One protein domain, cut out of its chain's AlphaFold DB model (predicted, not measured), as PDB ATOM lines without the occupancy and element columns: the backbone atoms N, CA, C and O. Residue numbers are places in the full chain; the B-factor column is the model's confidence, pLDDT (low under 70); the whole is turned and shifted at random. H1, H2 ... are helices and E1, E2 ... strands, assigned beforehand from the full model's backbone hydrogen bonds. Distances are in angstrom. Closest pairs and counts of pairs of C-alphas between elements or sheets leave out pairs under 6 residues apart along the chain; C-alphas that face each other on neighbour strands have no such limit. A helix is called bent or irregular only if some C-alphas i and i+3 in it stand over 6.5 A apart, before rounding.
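AT A GLANCE: This is residues 109 to 175 of the 374 residues of the protein "TIR-like domain-containing protein" of Gemmatimonadetes bacterium (UniProt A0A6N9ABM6). A small two-stranded hairpin, E1 and E2, sits at the last-residue end of one long helix, H3, which runs along the long axis of the domain. The short helix H2 packs across the first part of H3, and the short helix H1 lies crosswise near H3's Phe 152 with little contact. The printed part has 67 residues, with three named helices and two named strands in the order H1, H2, H3, E1, E2; the sheet order is E1 - E2, antiparallel, and the class is mostly helix. The whole is compact, with a radius of gyration of the C-alphas of 11.2 A, and elongated, spanning 32 by 20 by 17 A.

HOW THE PARTS SIT: E1, residues 162 to 165, and E2, residues 168 to 171, form an antiparallel hairpin with 137 degrees between their directions. N 163 and O 170 are 3.0 A apart and N 170 and O 163 are 2.8 A apart, both within hydrogen-bond range. The C-alphas of Asp 164 and Pro 169 face each other at 4.3 A. H3, residues 142 to 158, comes closest to E1 at the C-alphas of Ala 156 and Leu 162, 5.7 A apart. H3 and E2 are near each other, with 6 pairs of C-alphas within 10 A. H2, residues 126 to 134, and H3 touch, and their closest C-alphas, those of Lys 130 and Ala 145, are 4.9 A apart. They run opposite ways at a steep tilt of 57 degrees. H1, residues 109 to 117, is close to H3 but not clearly touching; their closest C-alphas, those of Phe 111 and Phe 152, are 6.3 A apart. Their lines are about perpendicular at 71 degrees, only just past a steep tilt. The closest C-alphas of H1 and E2, those of Leu 115 and Ile 171, are 6.9 A apart. H2 is apart from H1, E1 and E2, and H1 is apart from E1. In H1 every O i to N i+4 pair is within hydrogen-bond range; in H2 4 of 5 are, and in H3 11 of 13.

IN THESE COORDINATES: E1 measures 9.3 A from first to last C-alpha, and E2 measures 10.0 A, ending at C-alpha 171 (-39.448, -5.356, 20.085). H3 is 24.9 A long, from C-alpha 142 at (-42.208, -9.882, 42.998) to C-alpha 158. H3 is irregular: C-alphas 143 and 146 are 7.4 A apart. H2 is 12.8 A long. H1 is 12.2 A long and begins at C-alpha 109 (-31.303, -0.003, 33.452).

THE WHOLE: The two C-alphas farthest apart, those of Ala 143 and Gly 175, are 33.4 A apart. The printed part has no cut. The links from H3 to E1 and from E1 to E2 are tight, those from H1 to H2 and from H2 to H3 are short, and no link is long. The mean pLDDT of the printed part is 85.7; residue 120, residues 166 to 167 and residues 173 to 175 are under 70.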
ATOM      1  N   ASP A 109     -32.066   1.258  33.510       94.75
ATOM      2  CA  ASP A 109     -31.303  -0.003  33.452       94.75
ATOM      3  C   ASP A 109     -32.185  -1.226  33.166       94.75
ATOM      4  O   ASP A 109     -31.954  -1.955  32.204       94.75
ATOM      5  N   LEU A 110     -33.267  -1.396  33.938       95.38
ATOM      6  CA  LEU A 110     -34.218  -2.496  33.744       95.38
ATOM      7  C   LEU A 110     -34.817  -2.507  32.331       95.38
ATOM      8  O   LEU A 110     -35.001  -3.569  31.741       95.38
ATOM      9  N   PHE A 111     -35.165  -1.338  31.795       96.00
ATOM     10  CA  PHE A 111     -35.775  -1.241  30.476       96.00
ATOM     11  C   PHE A 111     -34.758  -1.520  29.370       96.00
ATOM     12  O   PHE A 111     -35.109  -2.203  28.412       96.00
ATOM     13  N   SER A 112     -33.509  -1.066  29.515       94.38
ATOM     14  CA  SER A 112     -32.436  -1.432  28.585       94.38
ATOM     15  C   SER A 112     -32.216  -2.942  28.581       94.38
ATOM     16  O   SER A 112     -32.290  -3.561  27.528       94.38
ATOM     17  N   SER A 113     -32.065  -3.560  29.757       92.50
ATOM     18  CA  SER A 113     -31.858  -5.008  29.853       92.50
ATOM     19  C   SER A 113     -33.025  -5.809  29.269       92.50
ATOM     20  O   SER A 113     -32.808  -6.848  28.653       92.50
ATOM     21  N   LEU A 114     -34.267  -5.343  29.438       92.44
ATOM     22  CA  LEU A 114     -35.440  -5.975  28.827       92.44
ATOM     23  C   LEU A 114     -35.461  -5.835  27.303       92.44
ATOM     24  O   LEU A 114     -35.815  -6.796  26.624       92.44
ATOM     25  N   LEU A 115     -35.100  -4.665  26.769       91.19
ATOM     26  CA  LEU A 115     -34.982  -4.467  25.323       91.19
ATOM     27  C   LEU A 115     -33.954  -5.412  24.721       91.19
ATOM     28  O   LEU A 115     -34.245  -6.063  23.725       91.19
ATOM     29  N   ASP A 116     -32.784  -5.500  25.342       88.25
ATOM     30  CA  ASP A 116     -31.686  -6.311  24.832       88.25
ATOM     31  C   ASP A 116     -32.008  -7.814  24.959       88.25
ATOM     32  O   ASP A 116     -31.702  -8.595  24.064       88.25
ATOM     33  N   HIS A 117     -32.704  -8.228  26.026       87.06
ATOM     34  CA  HIS A 117     -33.123  -9.621  26.225       87.06
ATOM     35  C   HIS A 117     -34.183 -10.096  25.222       87.06
ATOM     36  O   HIS A 117     -34.187 -11.263  24.837       87.06
ATOM     37  N   PHE A 118     -35.091  -9.210  24.815       84.00
ATOM     38  CA  PHE A 118     -36.164  -9.515  23.867       84.00
ATOM     39  C   PHE A 118     -35.925  -8.891  22.486       84.00
ATOM     40  O   PHE A 118     -36.878  -8.709  21.727       84.00
ATOM     41  N   ALA A 119     -34.674  -8.567  22.156       81.44
ATOM     42  CA  ALA A 119     -34.300  -8.004  20.867       81.44
ATOM     43  C   ALA A 119     -34.861  -8.856  19.715       81.44
ATOM     44  O   ALA A 119     -34.735 -10.084  19.717       81.44
ATOM     45  N   ASP A 120     -35.539  -8.197  18.773       69.06
ATOM     46  CA  ASP A 120     -36.143  -8.791  17.573       69.06
ATOM     47  C   ASP A 120     -37.088  -9.976  17.851       69.06
ATOM     48  O   ASP A 120     -37.355 -10.817  16.991       69.06
ATOM     49  N   SER A 121     -37.621 -10.033  19.074       73.31
ATOM     50  CA  SER A 121     -38.480 -11.103  19.571       73.31
ATOM     51  C   SER A 121     -39.859 -10.561  19.965       73.31
ATOM     52  O   SER A 121     -40.006  -9.378  20.303       73.31
ATOM     53  N   PRO A 122     -40.909 -11.404  19.940       79.12
ATOM     54  CA  PRO A 122     -42.208 -11.004  20.453       79.12
ATOM     55  C   PRO A 122     -42.102 -10.755  21.958       79.12
ATOM     56  O   PRO A 122     -41.606 -11.598  22.708       79.12
ATOM     57  N   LEU A 123     -42.614  -9.614  22.409       85.81
ATOM     58  CA  LEU A 123     -42.729  -9.328  23.828       85.81
ATOM     59  C   LEU A 123     -43.775 -10.281  24.434       85.81
ATOM     60  O   LEU A 123     -44.927 -10.296  23.978       85.81
ATOM     61  N   PRO A 124     -43.428 -11.064  25.472       82.12
ATOM     62  CA  PRO A 124     -44.400 -11.909  26.147       82.12
ATOM     63  C   PRO A 124     -45.568 -11.089  26.698       82.12
ATOM     64  O   PRO A 124     -45.414  -9.929  27.088       82.12
ATOM     65  N   ARG A 125     -46.751 -11.710  26.799       79.81
ATOM     66  CA  ARG A 125     -47.881 -11.077  27.498       79.81
ATOM     67  C   ARG A 125     -47.463 -10.710  28.921       79.81
ATOM     68  O   ARG A 125     -46.656 -11.409  29.531       79.81
ATOM     69  N   VAL A 126     -48.060  -9.645  29.459       77.12
ATOM     70  CA  VAL A 126     -47.705  -9.073  30.771       77.12
ATOM     71  C   VAL A 126     -47.669 -10.145  31.870       77.12
ATOM     72  O   VAL A 126     -46.765 -10.140  32.695       77.12
ATOM     73  N   GLU A 127     -48.591 -11.108  31.844       77.31
ATOM     74  CA  GLU A 127     -48.641 -12.245  32.776       77.31
ATOM     75  C   GLU A 127     -47.365 -13.102  32.777       77.31
ATOM     76  O   GLU A 127     -46.888 -13.495  33.839       77.31
ATOM     77  N   PHE A 128     -46.773 -13.352  31.606       82.62
ATOM     78  CA  PHE A 128     -45.526 -14.108  31.478       82.62
ATOM     79  C   PHE A 128     -44.299 -13.237  31.739       82.62
ATOM     80  O   PHE A 128     -43.346 -13.701  32.360       82.62
ATOM     81  N   LEU A 129     -44.340 -11.965  31.332       87.38
ATOM     82  CA  LEU A 129     -43.242 -11.023  31.544       87.38
ATOM     83  C   LEU A 129     -42.941 -10.827  33.039       87.38
ATOM     84  O   LEU A 129     -41.775 -10.787  33.428       87.38
ATOM     85  N   LYS A 130     -43.976 -10.806  33.892       90.31
ATOM     86  CA  LYS A 130     -43.825 -10.785  35.359       90.31
ATOM     87  C   LYS A 130     -42.959 -11.941  35.863       90.31
ATOM     88  O   LYS A 130     -42.087 -11.734  36.700       90.31
ATOM     89  N   ASN A 131     -43.181 -13.147  35.336       85.88
ATOM     90  CA  ASN A 131     -42.435 -14.340  35.740       85.88
ATOM     91  C   ASN A 131     -40.976 -14.278  35.282       85.88
ATOM     92  O   ASN A 131     -40.100 -14.731  36.014       85.88
ATOM     93  N   THR A 132     -40.715 -13.706  34.104       89.12
ATOM     94  CA  THR A 132     -39.351 -13.453  33.626       89.12
ATOM     95  C   THR A 132     -38.622 -12.470  34.535       89.12
ATOM     96  O   THR A 132     -37.477 -12.716  34.893       89.12
ATOM     97  N   LEU A 133     -39.291 -11.395  34.969       92.25
ATOM     98  CA  LEU A 133     -38.674 -10.359  35.802       92.25
ATOM     99  C   LEU A 133     -38.208 -10.855  37.170       92.25
ATOM    100  O   LEU A 133     -37.215 -10.355  37.683       92.25
ATOM    101  N   VAL A 134     -38.911 -11.817  37.766       92.62
ATOM    102  CA  VAL A 134     -38.559 -12.362  39.090       92.62
ATOM    103  C   VAL A 134     -37.388 -13.353  39.016       92.62
ATOM    104  O   VAL A 134     -36.785 -13.682  40.035       92.62
ATOM    105  N   ARG A 135     -37.051 -13.846  37.819       86.62
ATOM    106  CA  ARG A 135     -35.986 -14.831  37.592       86.62
ATOM    107  C   ARG A 135     -34.699 -14.150  37.126       86.62
ATOM    108  O   ARG A 135     -34.712 -13.008  36.670       86.62
ATOM    109  N   GLU A 136     -33.591 -14.882  37.198       84.44
ATOM    110  CA  GLU A 136     -32.338 -14.485  36.547       84.44
ATOM    111  C   GLU A 136     -32.566 -14.259  35.037       84.44
ATOM    112  O   GLU A 136     -33.301 -15.038  34.416       84.44
ATOM    113  N   PRO A 137     -31.968 -13.218  34.426       88.56
ATOM    114  CA  PRO A 137     -30.962 -12.301  34.989       88.56
ATOM    115  C   PRO A 137     -31.530 -11.052  35.697       88.56
ATOM    116  O   PRO A 137     -30.771 -10.190  36.129       88.56
ATOM    117  N   PHE A 138     -32.856 -10.891  35.769       90.25
ATOM    118  CA  PHE A 138     -33.484  -9.638  36.209       90.25
ATOM    119  C   PHE A 138     -33.690  -9.562  37.723       90.25
ATOM    120  O   PHE A 138     -33.561  -8.481  38.298       90.25
ATOM    121  N   SER A 139     -34.026 -10.692  38.350       91.06
ATOM    122  CA  SER A 139     -34.111 -10.878  39.807       91.06
ATOM    123  C   SER A 139     -34.847  -9.740  40.542       91.06
ATOM    124  O   SER A 139     -34.466  -9.303  41.630       91.06
ATOM    125  N   ILE A 140     -35.928  -9.244  39.930       93.38
ATOM    126  CA  ILE A 140     -36.779  -8.174  40.451       93.38
ATOM    127  C   ILE A 140     -37.671  -8.718  41.562       93.38
ATOM    128  O   ILE A 140     -38.279  -9.778  41.430       93.38
ATOM    129  N   ASP A 141     -37.811  -7.947  42.642       93.56
ATOM    130  CA  ASP A 141     -38.755  -8.268  43.712       93.56
ATOM    131  C   ASP A 141     -40.173  -8.474  43.133       93.56
ATOM    132  O   ASP A 141     -40.682  -7.583  42.433       93.56
ATOM    133  N   PRO A 142     -40.842  -9.604  43.436       91.19
ATOM    134  CA  PRO A 142     -42.208  -9.882  42.998       91.19
ATOM    135  C   PRO A 142     -43.200  -8.737  43.236       91.19
ATOM    136  O   PRO A 142     -44.101  -8.536  42.422       91.19
ATOM    137  N   ALA A 143     -43.015  -7.941  44.295       93.56
ATOM    138  CA  ALA A 143     -43.848  -6.777  44.601       93.56
ATOM    139  C   ALA A 143     -43.826  -5.701  43.498       93.56
ATOM    140  O   ALA A 143     -44.753  -4.896  43.399       93.56
ATOM    141  N   TRP A 144     -42.779  -5.679  42.666       94.88
ATOM    142  CA  TRP A 144     -42.612  -4.720  41.576       94.88
ATOM    143  C   TRP A 144     -42.807  -5.310  40.182       94.88
ATOM    144  O   TRP A 144     -42.987  -4.523  39.252       94.88
ATOM    145  N   ALA A 145     -42.800  -6.635  40.019       92.19
ATOM    146  CA  ALA A 145     -42.817  -7.287  38.708       92.19
ATOM    147  C   ALA A 145     -43.998  -6.831  37.835       92.19
ATOM    148  O   ALA A 145     -43.806  -6.435  36.689       92.19
ATOM    149  N   GLU A 146     -45.211  -6.784  38.391       92.75
ATOM    150  CA  GLU A 146     -46.407  -6.337  37.667       92.75
ATOM    151  C   GLU A 146     -46.331  -4.878  37.216       92.75
ATOM    152  O   GLU A 146     -46.519  -4.581  36.034       92.75
ATOM    153  N   ALA A 147     -46.013  -3.974  38.143       92.31
ATOM    154  CA  ALA A 147     -45.902  -2.554  37.839       92.31
ATOM    155  C   ALA A 147     -44.776  -2.280  36.826       92.31
ATOM    156  O   ALA A 147     -44.947  -1.466  35.919       92.31
ATOM    157  N   ALA A 148     -43.651  -2.992  36.943       94.69
ATOM    158  CA  ALA A 148     -42.520  -2.878  36.035       94.69
ATOM    159  C   ALA A 148     -42.844  -3.408  34.630       94.69
ATOM    160  O   ALA A 148     -42.560  -2.713  33.656       94.69
ATOM    161  N   SER A 149     -43.490  -4.576  34.511       93.38
ATOM    162  CA  SER A 149     -43.944  -5.112  33.219       93.38
ATOM    163  C   SER A 149     -44.914  -4.157  32.524       93.38
ATOM    164  O   SER A 149     -44.754  -3.865  31.342       93.38
ATOM    165  N   ALA A 150     -45.900  -3.628  33.253       92.19
ATOM    166  CA  ALA A 150     -46.869  -2.689  32.692       92.19
ATOM    167  C   ALA A 150     -46.211  -1.371  32.247       92.19
ATOM    168  O   ALA A 150     -46.511  -0.869  31.162       92.19
ATOM    169  N   ALA A 151     -45.302  -0.823  33.062       94.12
ATOM    170  CA  ALA A 151     -44.569   0.397  32.736       94.12
ATOM    171  C   ALA A 151     -43.683   0.211  31.497       94.12
ATOM    172  O   ALA A 151     -43.751   1.034  30.586       94.12
ATOM    173  N   PHE A 152     -42.927  -0.891  31.431       95.38
ATOM    174  CA  PHE A 152     -42.102  -1.233  30.277       95.38
ATOM    175  C   PHE A 152     -42.941  -1.305  28.999       95.38
ATOM    176  O   PHE A 152     -42.661  -0.580  28.051       95.38
ATOM    177  N   THR A 153     -44.009  -2.111  28.980       92.06
ATOM    178  CA  THR A 153     -44.840  -2.294  27.780       92.06
ATOM    179  C   THR A 153     -45.469  -0.982  27.317       92.06
ATOM    180  O   THR A 153     -45.480  -0.680  26.122       92.06
ATOM    181  N   LYS A 154     -45.987  -0.180  28.253       92.56
ATOM    182  CA  LYS A 154     -46.601   1.116  27.943       92.56
ATOM    183  C   LYS A 154     -45.591   2.083  27.326       92.56
ATOM    184  O   LYS A 154     -45.886   2.706  26.307       92.56
ATOM    185  N   ASP A 155     -44.422   2.214  27.939       94.06
ATOM    186  CA  ASP A 155     -43.431   3.198  27.518       94.06
ATOM    187  C   ASP A 155     -42.658   2.744  26.277       94.06
ATOM    188  O   ASP A 155     -42.435   3.563  25.392       94.06
ATOM    189  N   ALA A 156     -42.352   1.450  26.140       92.62
ATOM    190  CA  ALA A 156     -41.723   0.883  24.945       92.62
ATOM    191  C   ALA A 156     -42.604   1.084  23.702       92.62
ATOM    192  O   ALA A 156     -42.107   1.419  22.627       92.62
ATOM    193  N   ARG A 157     -43.929   0.953  23.857       90.75
ATOM    194  CA  ARG A 157     -44.899   1.299  22.808       90.75
ATOM    195  C   ARG A 157     -44.888   2.791  22.495       90.75
ATOM    196  O   ARG A 157     -44.914   3.165  21.331       90.75
ATOM    197  N   HIS A 158     -44.823   3.642  23.518       90.31
ATOM    198  CA  HIS A 158     -44.815   5.092  23.329       90.31
ATOM    199  C   HIS A 158     -43.577   5.601  22.576       90.31
ATOM    200  O   HIS A 158     -43.705   6.512  21.766       90.31
ATOM    201  N   VAL A 159     -42.399   5.019  22.822       91.12
ATOM    202  CA  VAL A 159     -41.141   5.425  22.162       91.12
ATOM    203  C   VAL A 159     -40.858   4.662  20.860       91.12
ATOM    204  O   VAL A 159     -39.779   4.784  20.283       91.12
ATOM    205  N   GLY A 160     -41.813   3.853  20.390       87.75
ATOM    206  CA  GLY A 160     -41.708   3.145  19.116       87.75
ATOM    207  C   GLY A 160     -40.716   1.981  19.111       87.75
ATOM    208  O   GLY A 160     -40.187   1.660  18.049       87.75
ATOM    209  N   TYR A 161     -40.444   1.366  20.269       88.25
ATOM    210  CA  TYR A 161     -39.748   0.074  20.339       88.25
ATOM    211  C   TYR A 161     -40.699  -1.107  20.144       88.25
ATOM    212  O   TYR A 161     -40.244  -2.164  19.728       88.25
ATOM    213  N   LEU A 162     -42.000  -0.948  20.424       87.25
ATOM    214  CA  LEU A 162     -43.000  -1.984  20.153       87.25
ATOM    215  C   LEU A 162     -43.773  -1.693  18.870       87.25
ATOM    216  O   LEU A 162     -44.394  -0.636  18.752       87.25
ATOM    217  N   ARG A 163     -43.803  -2.667  17.957       78.69
ATOM    218  CA  ARG A 163     -44.721  -2.692  16.810       78.69
ATOM    219  C   ARG A 163     -45.584  -3.938  16.872       78.69
ATOM    220  O   ARG A 163     -45.084  -5.024  17.151       78.69
ATOM    221  N   ASP A 164     -46.876  -3.779  16.622       74.75
ATOM    222  CA  ASP A 164     -47.762  -4.929  16.496       74.75
ATOM    223  C   ASP A 164     -47.552  -5.556  15.116       74.75
ATOM    224  O   ASP A 164     -47.763  -4.910  14.091       74.75
ATOM    225  N   ILE A 165     -47.113  -6.811  15.099       70.94
ATOM    226  CA  ILE A 165     -46.951  -7.621  13.893       70.94
ATOM    227  C   ILE A 165     -47.865  -8.829  14.082       70.94
ATOM    228  O   ILE A 165     -47.714  -9.584  15.046       70.94
ATOM    229  N   SER A 166     -48.875  -8.963  13.217       67.62
ATOM    230  CA  SER A 166     -49.876 -10.041  13.295       67.62
ATOM    231  C   SER A 166     -50.552 -10.142  14.678       67.62
ATOM    232  O   SER A 166     -50.684 -11.222  15.252       67.62
ATOM    233  N   GLY A 167     -50.921  -8.993  15.258       68.44
ATOM    234  CA  GLY A 167     -51.611  -8.910  16.553       68.44
ATOM    235  C   GLY A 167     -50.745  -9.201  17.788       68.44
ATOM    236  O   GLY A 167     -51.275  -9.271  18.899       68.44
ATOM    237  N   LYS A 168     -49.423  -9.368  17.629       73.00
ATOM    238  CA  LYS A 168     -48.468  -9.553  18.733       73.00
ATOM    239  C   LYS A 168     -47.468  -8.388  18.775       73.00
ATOM    240  O   LYS A 168     -46.969  -8.001  17.722       73.00
ATOM    241  N   PRO A 169     -47.139  -7.836  19.956       79.75
ATOM    242  CA  PRO A 169     -46.144  -6.773  20.068       79.75
ATOM    243  C   PRO A 169     -44.725  -7.341  19.927       79.75
ATOM    244  O   PRO A 169     -44.328  -8.193  20.718       79.75
ATOM    245  N   TYR A 170     -43.950  -6.855  18.961       83.62
ATOM    246  CA  TYR A 170     -42.533  -7.185  18.764       83.62
ATOM    247  C   TYR A 170     -41.640  -6.024  19.183       83.62
ATOM    248  O   TYR A 170     -41.975  -4.870  18.908       83.62
ATOM    249  N   ILE A 171     -40.505  -6.335  19.816       83.06
ATOM    250  CA  ILE A 171     -39.448  -5.356  20.085       83.06
ATOM    251  C   ILE A 171     -38.573  -5.223  18.844       83.06
ATOM    252  O   ILE A 171     -38.014  -6.209  18.378       83.06
ATOM    253  N   LEU A 172     -38.437  -4.003  18.332       77.62
ATOM    254  CA  LEU A 172     -37.569  -3.677  17.202       77.62
ATOM    255  C   LEU A 172     -36.527  -2.664  17.667       77.62
ATOM    256  O   LEU A 172     -36.868  -1.516  17.965       77.62
ATOM    257  N   LEU A 173     -35.268  -3.098  17.772       69.62
ATOM    258  CA  LEU A 173     -34.174  -2.239  18.240       69.62
ATOM    259  C   LEU A 173     -33.699  -1.266  17.162       69.62
ATOM    260  O   LEU A 173     -33.299  -0.148  17.493       69.62
ATOM    261  N   GLU A 174     -33.816  -1.666  15.896       61.56
ATOM    262  CA  GLU A 174     -33.608  -0.815  14.732       61.56
ATOM    263  C   GLU A 174     -34.908  -0.689  13.937       61.56
ATOM    264  O   GLU A 174     -35.605  -1.660  13.648       61.56
ATOM    265  N   GLY A 175     -35.265   0.545  13.599       47.72
ATOM    266  CA  GLY A 175     -36.490   0.823  12.873       47.72
ATOM    267  C   GLY A 175     -36.528   2.266  12.420       47.72
ATOM    268  O   GLY A 175     -36.776   3.154  13.240       47.72
TER     269      GLY A 175